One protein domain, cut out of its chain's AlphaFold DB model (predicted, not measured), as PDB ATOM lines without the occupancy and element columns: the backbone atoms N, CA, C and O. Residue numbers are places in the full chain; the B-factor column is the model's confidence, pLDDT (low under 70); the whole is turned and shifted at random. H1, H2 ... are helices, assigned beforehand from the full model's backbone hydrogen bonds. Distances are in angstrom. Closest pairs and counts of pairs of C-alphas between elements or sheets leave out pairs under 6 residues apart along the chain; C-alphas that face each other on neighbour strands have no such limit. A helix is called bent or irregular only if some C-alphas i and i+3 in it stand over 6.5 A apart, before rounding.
ATOM      1  N   PRO A  47      69.554 104.515 127.134       90.06
ATOM      2  CA  PRO A  47      70.330 105.707 126.789       90.06
ATOM      3  C   PRO A  47      71.055 106.344 127.984       90.06
ATOM      4  O   PRO A  47      72.239 106.646 127.867       90.06
ATOM      5  N   ALA A  48      70.382 106.469 129.133       89.81
ATOM      6  CA  ALA A  48      70.959 107.048 130.347       89.81
ATOM      7  C   ALA A  48      72.096 106.187 130.923       89.81
ATOM      8  O   ALA A  48      73.155 106.699 131.281       89.81
ATOM      9  N   GLU A  49      71.926 104.862 130.950       91.31
ATOM     10  CA  GLU A  49      72.982 103.940 131.385       91.31
ATOM     11  C   GLU A  49      74.187 103.956 130.440       91.31
ATOM     12  O   GLU A  49      75.325 103.843 130.894       91.31
ATOM     13  N   ARG A  50      73.961 104.105 129.128       92.44
ATOM     14  CA  ARG A  50      75.049 104.259 128.153       92.44
ATOM     15  C   ARG A  50      75.787 105.575 128.343       92.44
ATOM     16  O   ARG A  50      77.005 105.586 128.222       92.44
ATOM     17  N   GLU A  51      75.090 106.662 128.651       92.94
ATOM     18  CA  GLU A  51      75.716 107.959 128.915       92.94
ATOM     19  C   GLU A  51      76.579 107.933 130.181       92.94
ATOM     20  O   GLU A  51      77.741 108.341 130.138       92.94
ATOM     21  N   LEU A  52      76.068 107.349 131.270       92.75
ATOM     22  CA  LEU A  52      76.851 107.121 132.484       92.75
ATOM     23  C   LEU A  52      78.053 106.206 132.215       92.75
ATOM     24  O   LEU A  52      79.161 106.494 132.666       92.75
ATOM     25  N   LEU A  53      77.861 105.136 131.438       94.44
ATOM     26  CA  LEU A  53      78.953 104.252 131.030       94.44
ATOM     27  C   LEU A  53      80.006 104.998 130.201       94.44
ATOM     28  O   LEU A  53      81.193 104.776 130.418       94.44
ATOM     29  N   CYS A  54      79.605 105.902 129.298       95.06
ATOM     30  CA  CYS A  54      80.539 106.759 128.563       95.06
ATOM     31  C   CYS A  54      81.353 107.608 129.540       95.06
ATOM     32  O   CYS A  54      82.578 107.571 129.508       95.06
ATOM     33  N   ALA A  55      80.689 108.339 130.435       95.06
ATOM     34  CA  ALA A  55      81.372 109.188 131.404       95.06
ATOM     35  C   ALA A  55      82.365 108.383 132.256       95.06
ATOM     36  O   ALA A  55      83.506 108.801 132.448       95.06
ATOM     37  N   HIS A  56      81.954 107.199 132.716       94.62
ATOM     38  CA  HIS A  56      82.781 106.335 133.547       94.62
ATOM     39  C   HIS A  56      83.977 105.760 132.774       94.62
ATOM     40  O   HIS A  56      85.105 105.833 133.255       94.62
ATOM     41  N   ALA A  57      83.764 105.256 131.556       95.06
ATOM     42  CA  ALA A  57      84.833 104.757 130.690       95.06
ATOM     43  C   ALA A  57      85.835 105.864 130.326       95.06
ATOM     44  O   ALA A  57      87.045 105.644 130.364       95.06
ATOM     45  N   GLY A  58      85.344 107.073 130.041       94.38
ATOM     46  CA  GLY A  58      86.179 108.251 129.808       94.38
ATOM     47  C   GLY A  58      86.998 108.642 131.039       94.38
ATOM     48  O   GLY A  58      88.178 108.962 130.915       94.38
ATOM     49  N   ALA A  59      86.416 108.549 132.236       94.31
ATOM     50  CA  ALA A  59      87.135 108.811 133.477       94.31
ATOM     51  C   ALA A  59      88.246 107.786 133.719       94.31
ATOM     52  O   ALA A  59      89.368 108.181 134.024       94.31
ATOM     53  N   TRP A  60      87.974 106.493 133.519       93.81
ATOM     54  CA  TRP A  60      88.994 105.444 133.618       93.81
ATOM     55  C   TRP A  60      90.124 105.630 132.612       93.81
ATOM     56  O   TRP A  60      91.294 105.528 132.976       93.81
ATOM     57  N   TRP A  61      89.791 105.974 131.368       93.62
ATOM     58  CA  TRP A  61      90.791 106.292 130.353       93.62
ATOM     59  C   TRP A  61      91.720 107.432 130.795       93.62
ATOM     60  O   TRP A  61      92.939 107.335 130.648       93.62
ATOM     61  N   LEU A  62      91.152 108.480 131.398       92.56
ATOM     62  CA  LEU A  62      91.867 109.659 131.889       92.56
ATOM     63  C   LEU A  62      92.371 109.520 133.333       92.56
ATOM     64  O   LEU A  62      92.849 110.501 133.908       92.56
ATOM     65  N   ALA A  63      92.286 108.336 133.942       91.31
ATOM     66  CA  ALA A  63      92.421 108.194 135.387       91.31
ATOM     67  C   ALA A  63      93.780 108.653 135.932       91.31
ATOM     68  O   ALA A  63      93.825 109.299 136.977       91.31
ATOM     69  N   ALA A  64      94.878 108.393 135.214       88.75
ATOM     70  CA  ALA A  64      96.205 108.879 135.601       88.75
ATOM     71  C   ALA A  64      96.265 110.419 135.613       88.75
ATOM     72  O   ALA A  64      96.753 111.031 136.560       88.75
ATOM     73  N   SER A  65      95.676 111.059 134.601       90.00
ATOM     74  CA  SER A  65      95.630 112.523 134.503       90.00
ATOM     75  C   SER A  65      94.714 113.133 135.571       90.00
ATOM     76  O   SER A  65      95.051 114.152 136.170       90.00
ATOM     77  N   LEU A  66      93.576 112.491 135.860       90.19
ATOM     78  CA  LEU A  66      92.661 112.887 136.936       90.19
ATOM     79  C   LEU A  66      93.298 112.725 138.322       90.19
ATOM     80  O   LEU A  66      93.097 113.573 139.184       90.19
ATOM     81  N   ARG A  67      94.106 111.684 138.532       86.94
ATOM     82  CA  ARG A  67      94.849 111.460 139.780       86.94
ATOM     83  C   ARG A  67      95.941 112.508 139.998       86.94
ATOM     84  O   ARG A  67      96.130 112.955 141.126       86.94
ATOM     85  N   ALA A  68      96.625 112.919 138.932       83.88
ATOM     86  CA  ALA A  68      97.607 114.002 138.965       83.88
ATOM     87  C   ALA A  68      96.964 115.404 139.072       83.88
ATOM     88  O   ALA A  68      97.658 116.395 139.313       83.88
ATOM     89  N   CYS A  69      95.644 115.513 138.892       84.06
ATOM     90  CA  CYS A  69      94.923 116.777 138.942       84.06
ATOM     91  C   CYS A  69      94.756 117.270 140.385       84.06
ATOM     92  O   CYS A  69      94.064 116.661 141.196       84.06
ATOM     93  N   ILE A  70      95.324 118.438 140.680       79.06
ATOM     94  CA  ILE A  70      95.159 119.136 141.967       79.06
ATOM     95  C   ILE A  70      93.996 120.144 141.967       79.06
ATOM     96  O   ILE A  70      93.684 120.739 142.997       79.06
ATOM     97  N   ASP A  71      93.365 120.370 140.811       86.38
ATOM     98  CA  ASP A  71      92.272 121.331 140.660       86.38
ATOM     99  C   ASP A  71      90.948 120.731 141.149       86.38
ATOM    100  O   ASP A  71      90.299 119.937 140.461       86.38
ATOM    101  N   GLY A  72      90.534 121.161 142.343       86.38
ATOM    102  CA  GLY A  72      89.280 120.742 142.958       86.38
ATOM    103  C   GLY A  72      88.049 121.028 142.099       86.38
ATOM    104  O   GLY A  72      87.120 120.232 142.126       86.38
ATOM    105  N   LYS A  73      88.041 122.084 141.268       91.62
ATOM    106  CA  LYS A  73      86.872 122.411 140.429       91.62
ATOM    107  C   LYS A  73      86.641 121.357 139.354       91.62
ATOM    108  O   LYS A  73      85.505 120.953 139.125       91.62
ATOM    109  N   ARG A  74      87.714 120.883 138.715       91.94
ATOM    110  CA  ARG A  74      87.635 119.802 137.719       91.94
ATOM    111  C   ARG A  74      87.145 118.512 138.364       91.94
ATOM    112  O   ARG A  74      86.240 117.876 137.835       91.94
ATOM    113  N   LEU A  75      87.695 118.165 139.529       90.25
ATOM    114  CA  LEU A  75      87.285 116.973 140.273       90.25
ATOM    115  C   LEU A  75      85.830 117.054 140.747       90.25
ATOM    116  O   LEU A  75      85.126 116.049 140.686       90.25
ATOM    117  N   THR A  76      85.342 118.236 141.138       92.56
ATOM    118  CA  THR A  76      83.922 118.450 141.447       92.56
ATOM    119  C   THR A  76      83.041 118.140 140.240       92.56
ATOM    120  O   THR A  76      82.094 117.378 140.385       92.56
ATOM    121  N   ARG A  77      83.382 118.625 139.038       93.44
ATOM    122  CA  ARG A  77      82.609 118.320 137.816       93.44
ATOM    123  C   ARG A  77      82.594 116.831 137.472       93.44
ATOM    124  O   ARG A  77      81.568 116.304 137.057       93.44
ATOM    125  N   VAL A  78      83.711 116.136 137.684       92.50
ATOM    126  CA  VAL A  78      83.785 114.673 137.518       92.50
ATOM    127  C   VAL A  78      82.886 113.972 138.549       92.50
ATOM    128  O   VAL A  78      82.163 113.039 138.205       92.50
ATOM    129  N   CYS A  79      82.902 114.436 139.802       92.56
ATOM    130  CA  CYS A  79      82.067 113.901 140.877       92.56
ATOM    131  C   CYS A  79      80.570 114.100 140.601       92.56
ATOM    132  O   CYS A  79      79.799 113.160 140.752       92.56
ATOM    133  N   GLU A  80      80.164 115.286 140.136       92.50
ATOM    134  CA  GLU A  80      78.776 115.596 139.754       92.50
ATOM    135  C   GLU A  80      78.246 114.629 138.682       92.50
ATOM    136  O   GLU A  80      77.080 114.246 138.715       92.50
ATOM    137  N   MET A  81      79.107 114.189 137.760       91.69
ATOM    138  CA  MET A  81      78.734 113.249 136.703       91.69
ATOM    139  C   MET A  81      78.678 111.784 137.138       91.69
ATOM    140  O   MET A  81      77.801 111.044 136.698       91.69
ATOM    141  N   LEU A  82      79.666 111.327 137.907       91.19
ATOM    142  CA  LEU A  82      79.847 109.898 138.202       91.19
ATOM    143  C   LEU A  82      79.259 109.490 139.556       91.19
ATOM    144  O   LEU A  82      78.965 108.310 139.789       91.19
ATOM    145  N   GLY A  83      79.110 110.464 140.447       91.44
ATOM    146  CA  GLY A  83      78.931 110.261 141.870       91.44
ATOM    147  C   GLY A  83      80.249 109.971 142.589       91.44
ATOM    148  O   GLY A  83      81.212 109.428 142.035       91.44
ATOM    149  N   GLU A  84      80.253 110.288 143.878       90.00
ATOM    150  CA  GLU A  84      81.371 110.034 144.785       90.00
ATOM    151  C   GLU A  84      81.841 108.562 144.809       90.00
ATOM    152  O   GLU A  84      83.056 108.345 144.781       90.00
ATOM    153  N   PRO A  85      80.959 107.534 144.775       90.44
ATOM    154  CA  PRO A  85      81.402 106.139 144.811       90.44
ATOM    155  C   PRO A  85      82.349 105.769 143.662       90.44
ATOM    156  O   PRO A  85      83.384 105.142 143.887       90.44
ATOM    157  N   ARG A  86      82.033 106.196 142.433       90.81
ATOM    158  CA  ARG A  86      82.856 105.912 141.247       90.81
ATOM    159  C   ARG A  86      84.159 106.696 141.257       90.81
ATOM    160  O   ARG A  86      85.201 106.149 140.905       90.81
ATOM    161  N   LEU A  87      84.115 107.957 141.687       89.88
ATOM    162  CA  LEU A  87      85.321 108.775 141.790       89.88
ATOM    163  C   LEU A  87      86.302 108.200 142.824       89.88
ATOM    164  O   LEU A  87      87.504 108.136 142.559       89.88
ATOM    165  N   ASN A  88      85.800 107.728 143.968       88.31
ATOM    166  CA  ASN A  88      86.623 107.076 144.986       88.31
ATOM    167  C   ASN A  88      87.199 105.743 144.488       88.31
ATOM    168  O   ASN A  88      88.402 105.525 144.626       88.31
ATOM    169  N   ALA A  89      86.387 104.905 143.832       88.38
ATOM    170  CA  ALA A  89      86.853 103.649 143.240       88.38
ATOM    171  C   ALA A  89      87.980 103.874 142.219       88.38
ATOM    172  O   ALA A  89      88.988 103.168 142.235       88.38
ATOM    173  N   LEU A  90      87.848 104.903 141.377       89.00
ATOM    174  CA  LEU A  90      88.888 105.307 140.435       89.00
ATOM    175  C   LEU A  90      90.145 105.785 141.171       89.00
ATOM    176  O   LEU A  90      91.246 105.346 140.866       89.00
ATOM    177  N   ARG A  91      90.026 106.642 142.186       85.12
ATOM    178  CA  ARG A  91      91.194 107.132 142.941       85.12
ATOM    179  C   ARG A  91      91.978 105.999 143.614       85.12
ATOM    180  O   ARG A  91      93.210 106.041 143.675       85.12
ATOM    181  N   GLU A  92      91.267 105.010 144.136       86.56
ATOM    182  CA  GLU A  92      91.825 103.925 144.944       86.56
ATOM    183  C   GLU A  92      92.331 102.747 144.109       86.56
ATOM    184  O   GLU A  92      93.015 101.872 144.646       86.56
ATOM    185  N   ALA A  93      92.067 102.720 142.798       86.31
ATOM    186  CA  ALA A  93      92.419 101.559 141.998       86.31
ATOM    187  C   ALA A  93      93.947 101.388 141.869       86.31
ATOM    188  O   ALA A  93      94.639 102.248 141.306       86.31
ATOM    189  N   PRO A  94      94.500 100.242 142.308       82.75
ATOM    190  CA  PRO A  94      95.941  99.994 142.258       82.75
ATOM    191  C   PRO A  94      96.463  99.877 140.821       82.75
ATOM    192  O   PRO A  94      97.627 100.181 140.560       82.75
ATOM    193  N   ALA A  95      95.601  99.475 139.880       80.38
ATOM    194  CA  ALA A  95      95.929  99.376 138.462       80.38
ATOM    195  C   ALA A  95      96.354 100.730 137.869       80.38
ATOM    196  O   ALA A  95      97.316 100.778 137.109       80.38
ATOM    197  N   ILE A  96      95.713 101.832 138.280       81.50
ATOM    198  CA  ILE A  96      96.035 103.179 137.785       81.50
ATOM    199  C   ILE A  96      97.425 103.601 138.257       81.50
ATOM    200  O   ILE A  96      98.254 103.994 137.444       81.50
ATOM    201  N   ALA A  97      97.710 103.452 139.555       78.25
ATOM    202  CA  ALA A  97      99.019 103.800 140.111       78.25
ATOM    203  C   ALA A  97     100.153 102.984 139.466       78.25
ATOM    204  O   ALA A  97     101.239 103.502 139.206       78.25
ATOM    205  N   ARG A  98      99.896 101.703 139.174       80.00
ATOM    206  CA  ARG A  98     100.851 100.835 138.480       80.00
ATOM    207  C   ARG A  98     101.057 101.254 137.023       80.00
ATOM    208  O   ARG A  98     102.200 101.319 136.584       80.00
ATOM    209  N   ALA A  99      99.982 101.520 136.285       79.06
ATOM    210  CA  ALA A  99     100.057 101.923 134.883       79.06
ATOM    211  C   ALA A  99     100.753 103.282 134.712       79.06
ATOM    212  O   ALA A  99     101.525 103.458 133.772       79.06
ATOM    213  N   GLU A 100     100.538 104.209 135.647       76.81
ATOM    214  CA  GLU A 100     101.248 105.489 135.717       76.81
ATOM    215  C   GLU A 100     102.754 105.276 135.939       76.81
ATOM    216  O   GLU A 100     103.570 105.764 135.159       76.81
ATOM    217  N   ALA A 101     103.136 104.466 136.934       79.00
ATOM    218  CA  ALA A 101     104.543 104.177 137.230       79.00
ATOM    219  C   ALA A 101     105.285 103.469 136.080       79.00
ATOM    220  O   ALA A 101     106.497 103.623 135.937       79.00
ATOM    221  N   LEU A 102     104.568 102.688 135.267       82.06
ATOM    222  CA  LEU A 102     105.113 101.971 134.111       82.06
ATOM    223  C   LEU A 102     105.024 102.769 132.798       82.06
ATOM    224  O   LEU A 102     105.442 102.255 131.762       82.06
ATOM    225  N   GLY A 103     104.472 103.989 132.810       79.00
ATOM    226  CA  GLY A 103     104.276 104.804 131.603       79.00
ATOM    227  C   GLY A 103     103.296 104.194 130.593       79.00
ATOM    228  O   GLY A 103     103.365 104.492 129.405       79.00
ATOM    229  N   GLN A 104     102.408 103.309 131.050       81.88
ATOM    230  CA  GLN A 104     101.427 102.612 130.213       81.88
ATOM    231  C   GLN A 104     100.156 103.441 130.007       81.88
ATOM    232  O   GLN A 104      99.488 103.298 128.983       81.88
ATOM    233  N   ALA A 105      99.834 104.314 130.968       81.44
ATOM    234  CA  ALA A 105      98.688 105.204 130.881       81.44
ATOM    235  C   ALA A 105      99.006 106.442 130.013       81.44
ATOM    236  O   ALA A 105     100.071 107.051 130.168       81.44
ATOM    237  N   PRO A 106      98.085 106.858 129.131       82.31
ATOM    238  CA  PRO A 106      98.220 108.081 128.357       82.31
ATOM    239  C   PRO A 106      98.219 109.297 129.294       82.31
ATOM    240  O   PRO A 106      97.425 109.400 130.232       82.31
ATOM    241  N   SER A 107      99.110 110.246 129.016       78.00
ATOM    242  CA  SER A 107      99.202 111.522 129.736       78.00
ATOM    243  C   SER A 107      98.480 112.613 128.950       78.00
ATOM    244  O   SER A 107      99.101 113.466 128.318       78.00
ATOM    245  N   SER A 108      97.151 112.540 128.934       79.94
ATOM    246  CA  SER A 108      96.308 113.498 128.218       79.94
ATOM    247  C   SER A 108      96.143 114.790 129.011       79.94
ATOM    248  O   SER A 108      95.902 114.783 130.218       79.94
ATOM    249  N   LEU A 109      96.217 115.930 128.327       85.75
ATOM    250  CA  LEU A 109      95.942 117.217 128.958       85.75
ATOM    251  C   LEU A 109      94.452 117.336 129.282       85.75
ATOM    252  O   LEU A 109      93.603 117.265 128.397       85.75
ATOM    253  N   LEU A 110      94.148 117.557 130.558       89.31
ATOM    254  CA  LEU A 110      92.782 117.779 131.014       89.31
ATOM    255  C   LEU A 110      92.298 119.185 130.607       89.31
ATOM    256  O   LEU A 110      93.025 120.162 130.847       89.31
ATOM    257  N   PRO A 111      91.075 119.325 130.066       91.81
ATOM    258  CA  PRO A 111      90.519 120.617 129.669       91.81
ATOM    259  C   PRO A 111      90.076 121.447 130.883       91.81
ATOM    260  O   PRO A 111      90.306 121.069 132.035       91.81
ATOM    261  N   SER A 112      89.461 122.607 130.637       92.31
ATOM    262  CA  SER A 112      88.888 123.441 131.699       92.31
ATOM    263  C   SER A 112      87.806 122.685 132.493       92.31
ATOM    264  O   SER A 112      87.293 121.659 132.044       92.31
ATOM    265  N   ALA A 113      87.455 123.173 133.687       91.38
ATOM    266  CA  ALA A 113      86.419 122.529 134.498       91.38
ATOM    267  C   ALA A 113      85.065 122.482 133.771       91.38
ATOM    268  O   ALA A 113      84.405 121.449 133.805       91.38
ATOM    269  N   ASP A 114      84.687 123.550 133.067       92.50
ATOM    270  CA  ASP A 114      83.397 123.636 132.370       92.50
ATOM    271  C   ASP A 114      83.310 122.676 131.172       92.50
ATOM    272  O   ASP A 114      82.239 122.156 130.867       92.50
ATOM    273  N   ASP A 115      84.449 122.352 130.556       93.62
ATOM    274  CA  ASP A 115      84.532 121.408 129.435       93.62
ATOM    275  C   ASP A 115      84.726 119.950 129.884       93.62
ATOM    276  O   ASP A 115      84.631 119.026 129.068       93.62
ATOM    277  N   MET A 116      85.010 119.721 131.171       93.44
ATOM    278  CA  MET A 116      85.314 118.392 131.708       93.44
ATOM    279  C   MET A 116      84.212 117.369 131.407       93.44
ATOM    280  O   MET A 116      84.547 116.283 130.925       93.44
ATOM    281  N   PRO A 117      82.914 117.689 131.603       93.44
ATOM    282  CA  PRO A 117      81.852 116.734 131.318       93.44
ATOM    283  C   PRO A 117      81.805 116.299 129.853       93.44
ATOM    284  O   PRO A 117      81.729 115.110 129.540       93.44
ATOM    285  N   HIS A 118      81.912 117.266 128.942       93.25
ATOM    286  CA  HIS A 118      81.899 117.006 127.508       93.25
ATOM    287  C   HIS A 118      83.102 116.172 127.071       93.25
ATOM    288  O   HIS A 118      82.955 115.260 126.257       93.25
ATOM    289  N   HIS A 119      84.276 116.441 127.642       92.44
ATOM    290  CA  HIS A 119      85.491 115.702 127.329       92.44
ATOM    291  C   HIS A 119      85.444 114.251 127.823       92.44
ATOM    292  O   HIS A 119      85.768 113.344 127.059       92.44
ATOM    293  N   LEU A 120      84.958 114.011 129.046       92.88
ATOM    294  CA  LEU A 120      84.751 112.654 129.566       92.88
ATOM    295  C   LEU A 120      83.813 111.847 128.668       92.88
ATOM    296  O   LEU A 120      84.129 110.719 128.291       92.88
ATOM    297  N   LEU A 121      82.678 112.440 128.286       94.06
ATOM    298  CA  LEU A 121      81.725 111.798 127.384       94.06
ATOM    299  C   LEU A 121      82.339 111.527 126.010       94.06
ATOM    300  O   LEU A 121      82.112 110.451 125.460       94.06
ATOM    301  N   ALA A 122      83.116 112.458 125.457       92.75
ATOM    302  CA  ALA A 122      83.779 112.277 124.170       92.75
ATOM    303  C   ALA A 122      84.783 111.114 124.207       92.75
ATOM    304  O   ALA A 122      84.676 110.197 123.390       92.75
ATOM    305  N   CYS A 123      85.684 111.088 125.196       92.50
ATOM    306  CA  CYS A 123      86.641 109.993 125.364       92.50
ATOM    307  C   CYS A 123      85.934 108.654 125.599       92.50
ATOM    308  O   CYS A 123      86.302 107.647 125.002       92.50
ATOM    309  N   GLY A 124      84.885 108.643 126.423       94.44
ATOM    310  CA  GLY A 124      84.086 107.455 126.698       94.44
ATOM    311  C   GLY A 124      83.365 106.897 125.478       94.44
ATOM    312  O   GLY A 124      83.429 105.698 125.217       94.44
ATOM    313  N   ARG A 125      82.708 107.762 124.697       94.88
ATOM    314  CA  ARG A 125      82.046 107.380 123.438       94.88
ATOM    315  C   ARG A 125      83.051 106.839 122.432       94.88
ATOM    316  O   ARG A 125      82.773 105.825 121.798       94.88
ATOM    317  N   ALA A 126      84.216 107.476 122.318       94.00
ATOM    318  CA  ALA A 126      85.288 107.003 121.453       94.00
ATOM    319  C   ALA A 126      85.808 105.630 121.909       94.00
ATOM    320  O   ALA A 126      85.954 104.729 121.088       94.00
ATOM    321  N   LEU A 127      86.017 105.427 123.213       94.38
ATOM    322  CA  LEU A 127      86.510 104.162 123.764       94.38
ATOM    323  C   LEU A 127      85.486 103.021 123.612       94.38
ATOM    324  O   LEU A 127      85.828 101.911 123.199       94.38
ATOM    325  N   LEU A 128      84.205 103.293 123.872       94.69
ATOM    326  CA  LEU A 128      83.124 102.338 123.616       94.69
ATOM    327  C   LEU A 128      82.979 102.053 122.116       94.69
ATOM    328  O   LEU A 128      82.816 100.897 121.731       94.69
ATOM    329  N   GLY A 129      83.102 103.069 121.259       94.06
ATOM    330  CA  GLY A 129      83.129 102.915 119.804       94.06
ATOM    331  C   GLY A 129      84.296 102.054 119.317       94.06
ATOM    332  O   GLY A 129      84.117 101.190 118.455       94.06
ATOM    333  N   TRP A 130      85.473 102.220 119.919       93.50
ATOM    334  CA  TRP A 130      86.652 101.402 119.651       93.50
ATOM    335  C   TRP A 130      86.415  99.928 120.001       93.50
ATOM    336  O   TRP A 130      86.767  99.059 119.202       93.50
ATOM    337  N   SER A 131      85.706  99.651 121.105       93.19
ATOM    338  CA  SER A 131      85.331  98.288 121.525       93.19
ATOM    339  C   SER A 131      84.390  97.558 120.556       93.19
ATOM    340  O   SER A 131      84.239  96.337 120.635       93.19
ATOM    341  N   LEU A 132      83.740  98.282 119.635       92.62
ATOM    342  CA  LEU A 132      82.850  97.680 118.649       92.62
ATOM    343  C   LEU A 132      83.642  96.897 117.591       92.62
ATOM    344  O   LEU A 132      84.686  97.368 117.125       92.62
ATOM    345  N   PRO A 133      83.099  95.766 117.102       90.75
ATOM    346  CA  PRO A 133      83.639  95.088 115.931       90.75
ATOM    347  C   PRO A 133      83.747  96.056 114.751       90.75
ATOM    348  O   PRO A 133      82.793  96.780 114.460       90.75
ATOM    349  N   ALA A 134      84.860  96.018 114.012       88.31
ATOM    350  CA  ALA A 134      85.124  96.954 112.912       88.31
ATOM    351  C   ALA A 134      83.957  97.059 111.907       88.31
ATOM    352  O   ALA A 134      83.567  98.154 111.514       88.31
ATOM    353  N   ARG A 135      83.336  95.920 111.564       87.88
ATOM    354  CA  ARG A 135      82.176  95.846 110.656       87.88
ATOM    355  C   ARG A 135      80.893  96.497 111.185       87.88
ATOM    356  O   ARG A 135      80.037  96.868 110.393       87.88
ATOM    357  N   ALA A 136      80.738  96.595 112.504       89.56
ATOM    358  CA  ALA A 136      79.551  97.149 113.151       89.56
ATOM    359  C   ALA A 136      79.769  98.593 113.622       89.56
ATOM    360  O   ALA A 136      78.801  99.319 113.813       89.56
ATOM    361  N   ARG A 137      81.022  99.033 113.780       90.38
ATOM    362  CA  ARG A 137      81.378 100.320 114.387       90.38
ATOM    363  C   ARG A 137      80.683 101.514 113.736       90.38
ATOM    364  O   ARG A 137      79.885 102.176 114.388       90.38
ATOM    365  N   ALA A 138      80.955 101.779 112.459       89.56
ATOM    366  CA  ALA A 138      80.388 102.929 111.755       89.56
ATOM    367  C   ALA A 138      78.843 102.967 111.773       89.56
ATOM    368  O   ALA A 138      78.289 103.991 112.181       89.56
ATOM    369  N   PRO A 139      78.121 101.888 111.402       90.06
ATOM    370  CA  PRO A 139      76.660 101.925 111.398       90.06
ATOM    371  C   PRO A 139      76.058 102.044 112.809       90.06
ATOM    372  O   PRO A 139      75.045 102.718 112.982       90.06
ATOM    373  N   VAL A 140      76.691 101.455 113.828       91.50
ATOM    374  CA  VAL A 140      76.244 101.561 115.227       91.50
ATOM    375  C   VAL A 140      76.459 102.969 115.780       91.50
ATOM    376  O   VAL A 140      75.539 103.531 116.372       91.50
ATOM    377  N   LEU A 141      77.629 103.573 115.555       91.12
ATOM    378  CA  LEU A 141      77.902 104.950 115.980       91.12
ATOM    379  C   LEU A 141      76.929 105.939 115.327       91.12
ATOM    380  O   LEU A 141      76.362 106.782 116.022       91.12
ATOM    381  N   ALA A 142      76.657 105.773 114.029       89.38
ATOM    382  CA  ALA A 142      75.674 106.584 113.314       89.38
ATOM    383  C   ALA A 142      74.263 106.445 113.913       89.38
ATOM    384  O   ALA A 142      73.593 107.450 114.141       89.38
ATOM    385  N   ALA A 143      73.829 105.221 114.228       89.31
ATOM    386  CA  ALA A 143      72.521 104.969 114.836       89.31
ATOM    387  C   ALA A 143      72.378 105.569 116.244       89.31
ATOM    388  O   ALA A 143      71.287 105.976 116.636       89.31
ATOM    389  N   MET A 144      73.477 105.657 116.997       89.25
ATOM    390  CA  MET A 144      73.512 106.308 118.310       89.25
ATOM    391  C   MET A 144      73.685 107.834 118.230       89.25
ATOM    392  O   MET A 144      73.659 108.501 119.264       89.25
ATOM    393  N   GLY A 145      73.887 108.393 117.032       89.44
ATOM    394  CA  GLY A 145      74.199 109.812 116.845       89.44
ATOM    395  C   GLY A 145      75.569 110.211 117.403       89.44
ATOM    396  O   GLY A 145      75.777 111.369 117.762       89.44
ATOM    397  N   TRP A 146      76.500 109.263 117.535       90.06
ATOM    398  CA  TRP A 146      77.851 109.525 118.028       90.06
ATOM    399  C   TRP A 146      78.778 109.831 116.857       90.06
ATOM    400  O   TRP A 146      78.816 109.095 115.870       90.06
ATOM    401  N   ALA A 147      79.551 110.908 116.977       80.19
ATOM    402  CA  ALA A 147      80.599 111.205 116.014       80.19
ATOM    403  C   ALA A 147      81.717 110.159 116.136       80.19
ATOM    404  O   ALA A 147      82.214 109.904 117.235       80.19
ATOM    405  N   ALA A 148      82.106 109.557 115.012       65.75
ATOM    406  CA  ALA A 148      83.327 108.770 114.948       65.75
ATOM    407  C   ALA A 148      84.508 109.745 114.938       65.75
ATOM    408  O   ALA A 148      84.679 110.497 113.980       65.75
ATOM    409  N   ASP A 149      85.283 109.760 116.017       70.12
ATOM    410  CA  ASP A 149      86.544 110.487 116.058       70.12
ATOM    411  C   ASP A 149      87.700 109.492 115.966       70.12
ATOM    412  O   ASP A 149      88.136 108.901 116.957       70.12
ATOM    413  N   ASP A 150      88.190 109.304 114.743       69.94
ATOM    414  CA  ASP A 150      89.280 108.374 114.462       69.94
ATOM    415  C   ASP A 150      90.608 108.793 115.112       69.94
ATOM    416  O   ASP A 150      91.496 107.954 115.273       69.94
ATOM    417  N   SER A 151      90.748 110.054 115.548       75.62
ATOM    418  CA  SER A 151      91.961 110.515 116.235       75.62
ATOM    419  C   SER A 151      92.156 109.835 117.592       75.62
ATOM    420  O   SER A 151      93.284 109.510 117.962       75.62
ATOM    421  N   HIS A 152      91.063 109.527 118.296       81.88
ATOM    422  CA  HIS A 152      91.105 108.796 119.558       81.88
ATOM    423  C   HIS A 152      91.458 107.317 119.348       81.88
ATOM    424  O   HIS A 152      92.195 106.745 120.150       81.88
ATOM    425  N   HIS A 153      90.994 106.700 118.252       86.69
ATOM    426  CA  HIS A 153      91.245 105.283 117.966       86.69
ATOM    427  C   HIS A 153      92.740 104.960 117.849       86.69
ATOM    428  O   HIS A 153      93.190 103.987 118.445       86.69
ATOM    429  N   ALA A 154      93.521 105.804 117.168       86.75
ATOM    430  CA  ALA A 154      94.966 105.599 117.045       86.75
ATOM    431  C   ALA A 154      95.690 105.636 118.406       86.75
ATOM    432  O   ALA A 154      96.644 104.892 118.628       86.75
ATOM    433  N   VAL A 155      95.225 106.482 119.332       89.50
ATOM    434  CA  VAL A 155      95.779 106.559 120.693       89.50
ATOM    435  C   VAL A 155      95.375 105.333 121.512       89.50
ATOM    436  O   VAL A 155      96.202 104.799 122.249       89.50
ATOM    437  N   PHE A 156      94.139 104.845 121.363       91.81
ATOM    438  CA  PHE A 156      93.716 103.596 121.999       91.81
ATOM    439  C   PHE A 156      94.529 102.405 121.495       91.81
ATOM    440  O   PHE A 156      94.975 101.611 122.311       91.81
ATOM    441  N   ASP A 157      94.801 102.320 120.193       91.00
ATOM    442  CA  ASP A 157      95.630 101.251 119.625       91.00
ATOM    443  C   ASP A 157      97.070 101.296 120.168       91.00
ATOM    444  O   ASP A 157      97.649 100.258 120.489       91.00
ATOM    445  N   ALA A 158      97.640 102.495 120.343       90.81
ATOM    446  CA  ALA A 158      98.964 102.673 120.944       90.81
ATOM    447  C   ALA A 158      99.016 102.294 122.438       90.81
ATOM    448  O   ALA A 158     100.082 101.945 122.947       90.81
ATOM    449  N   HIS A 159      97.875 102.334 123.132       91.12
ATOM    450  CA  HIS A 159      97.724 102.017 124.554       91.12
ATOM    451  C   HIS A 159      96.641 100.944 124.786       91.12
ATOM    452  O   HIS A 159      95.816 101.067 125.696       91.12
ATOM    453  N   ALA A 160      96.628  99.889 123.963       91.75
ATOM    454  CA  ALA A 160      95.521  98.926 123.908       91.75
ATOM    455  C   ALA A 160      95.241  98.232 125.250       91.75
ATOM    456  O   ALA A 160      94.085  98.101 125.651       91.75
ATOM    457  N   ASP A 161      96.288  97.855 125.991       90.94
ATOM    458  CA  ASP A 161      96.144  97.231 127.312       90.94
ATOM    459  C   ASP A 161      95.431  98.156 128.306       90.94
ATOM    460  O   ASP A 161      94.607  97.709 129.105       90.94
ATOM    461  N   TRP A 162      95.726  99.457 128.248       92.06
ATOM    462  CA  TRP A 162      95.081 100.460 129.091       92.06
ATOM    463  C   TRP A 162      93.635 100.714 128.660       92.06
ATOM    464  O   TRP A 162      92.740 100.766 129.501       92.06
ATOM    465  N   ALA A 163      93.389 100.810 127.351       93.31
ATOM    466  CA  ALA A 163      92.046 100.948 126.793       93.31
ATOM    467  C   ALA A 163      91.141  99.771 127.201       93.31
ATOM    468  O   ALA A 163      90.003  99.977 127.630       93.31
ATOM    469  N   HIS A 164      91.656  98.539 127.134       92.88
ATOM    470  CA  HIS A 164      90.945  97.344 127.585       92.88
ATOM    471  C   HIS A 164      90.666  97.356 129.089       92.88
ATOM    472  O   HIS A 164      89.530  97.103 129.482       92.88
ATOM    473  N   GLN A 165      91.648  97.718 129.919       91.62
ATOM    474  CA  GLN A 165      91.446  97.839 131.368       91.62
ATOM    475  C   GLN A 165      90.384  98.887 131.719       91.62
ATOM    476  O   GLN A 165      89.519  98.634 132.557       91.62
ATOM    477  N   ALA A 166      90.409 100.049 131.059       92.56
ATOM    478  CA  ALA A 166      89.423 101.101 131.275       92.56
ATOM    479  C   ALA A 166      88.000 100.646 130.905       92.56
ATOM    480  O   ALA A 166      87.051 100.911 131.647       92.56
ATOM    481  N   LEU A 167      87.850  99.920 129.791       93.81
ATOM    482  CA  LEU A 167      86.576  99.317 129.390       93.81
ATOM    483  C   LEU A 167      86.097  98.270 130.394       93.81
ATOM    484  O   LEU A 167      84.938  98.302 130.797       93.81
ATOM    485  N   GLU A 168      86.969  97.353 130.805       92.88
ATOM    486  CA  GLU A 168      86.625  96.288 131.748       92.88
ATOM    487  C   GLU A 168      86.165  96.858 133.094       92.88
ATOM    488  O   GLU A 168      85.122  96.448 133.611       92.88
ATOM    489  N   ALA A 169      86.887  97.845 133.626       91.25
ATOM    490  CA  ALA A 169      86.538  98.504 134.879       91.25
ATOM    491  C   ALA A 169      85.192  99.240 134.794       91.25
ATOM    492  O   ALA A 169      84.357  99.111 135.689       91.25
ATOM    493  N   ALA A 170      84.937  99.960 133.696       92.25
ATOM    494  CA  ALA A 170      83.670 100.656 133.491       92.25
ATOM    495  C   ALA A 170      82.487  99.693 133.275       92.25
ATOM    496  O   ALA A 170      81.369  99.970 133.712       92.25
ATOM    497  N   LEU A 171      82.709  98.553 132.613       91.38
ATOM    498  CA  LEU A 171      81.672  97.550 132.351       91.38
ATOM    499  C   LEU A 171      81.329  96.710 133.584       91.38
ATOM    500  O   LEU A 171      80.166  96.325 133.731       91.38
ATOM    501  N   SER A 172      82.317  96.458 134.445       90.06
ATOM    502  CA  SER A 172      82.183  95.702 135.701       90.06
ATOM    503  C   SER A 172      81.621  96.539 136.853       90.06
ATOM    504  O   SER A 172      81.403  96.024 137.949       90.06
ATOM    505  N   ASP A 173      81.400  97.830 136.622       85.81
ATOM    506  CA  ASP A 173      80.825  98.740 137.596       85.81
ATOM    507  C   ASP A 173      79.407  98.318 138.002       85.81
ATOM    508  O   ASP A 173      78.521  98.128 137.167       85.81
TER     509      ASP A 173
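Overview. This is residues 47 to 173 of the 204 residues of an uncharacterized protein of Ottowia sp. GY511 (UniProt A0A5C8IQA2). Two long helices, H1 and H6, cross nearly at right angles as an X in the core, and shorter helices pack round them, H3 and H9 on H1, H8 on H6. The short helices H2 to H5 lie toward one end of the longest axis and H7 at the other. The 127 printed residues hold nine named helices, H1 to H9 in order, and no named strand: all helix, mostly crossed. The whole is compact, with a radius of gyration of the C-alphas of 13.8 A and spans of 40 by 30 by 26 A.

Arrangement. H1, residues 47 to 61, touches H6, residues 116 to 130, about perpendicular at 86 degrees; their closest C-alphas, of Gly 58 and Gly 124, are 3.8 A apart. H9, residues 160 to 171, touches H1 at a steep tilt of 41 degrees, opposite ways, closest at the C-alphas of Trp 60 and Ala 166, 5.0 A. H3, residues 72 to 82, touches H1, closest at the C-alphas of His 56 and Leu 82, 6.6 A. H4, residues 84 to 92, only just touches residues 56 to 60 of H1, with 3 pairs of C-alphas within 8 A, closest Trp 60 and Leu 90, 6.8 A. H2, residues 63 to 68, touches H5, residues 94 to 101, closest at the C-alphas of Ala 64 and Glu 100, 6.1 A. H8, residues 150 to 158, touches H6, closest at the C-alphas of Trp 130 and His 153, 6.2 A. H7, residues 134 to 143, forms a helical hairpin with H6 but only just touches its residues 129 to 130, with 3 pairs within 8 A, closest Gly 129 and Arg 137, 6.3 A. Every O i to N i+4 pair is within hydrogen-bond range in H1 to H6 and H9, against 4 of 6 in H7 and 3 of 5 in H8.

Along the chain. H1 begins at C-alpha 47 (70.330, 105.707, 126.789) and is 20.8 A long. H6, 20.9 A, ends at C-alpha 130 (86.652, 101.402, 119.651). H9, 16.3 A, ends at C-alpha 171 (81.672, 97.550, 132.351). H7 is irregular: C-alphas 135 and 138 are 7.4 A apart.

Size, cuts and confidence. The C-alphas farthest apart, of Gly 72 and Arg 135, are 41.4 A apart. The printed part has no cut. The link from H5 to H6, residues 102 to 115, is long. Mean pLDDT of the printed part is 88.9; residues 148 and 150 are under 70.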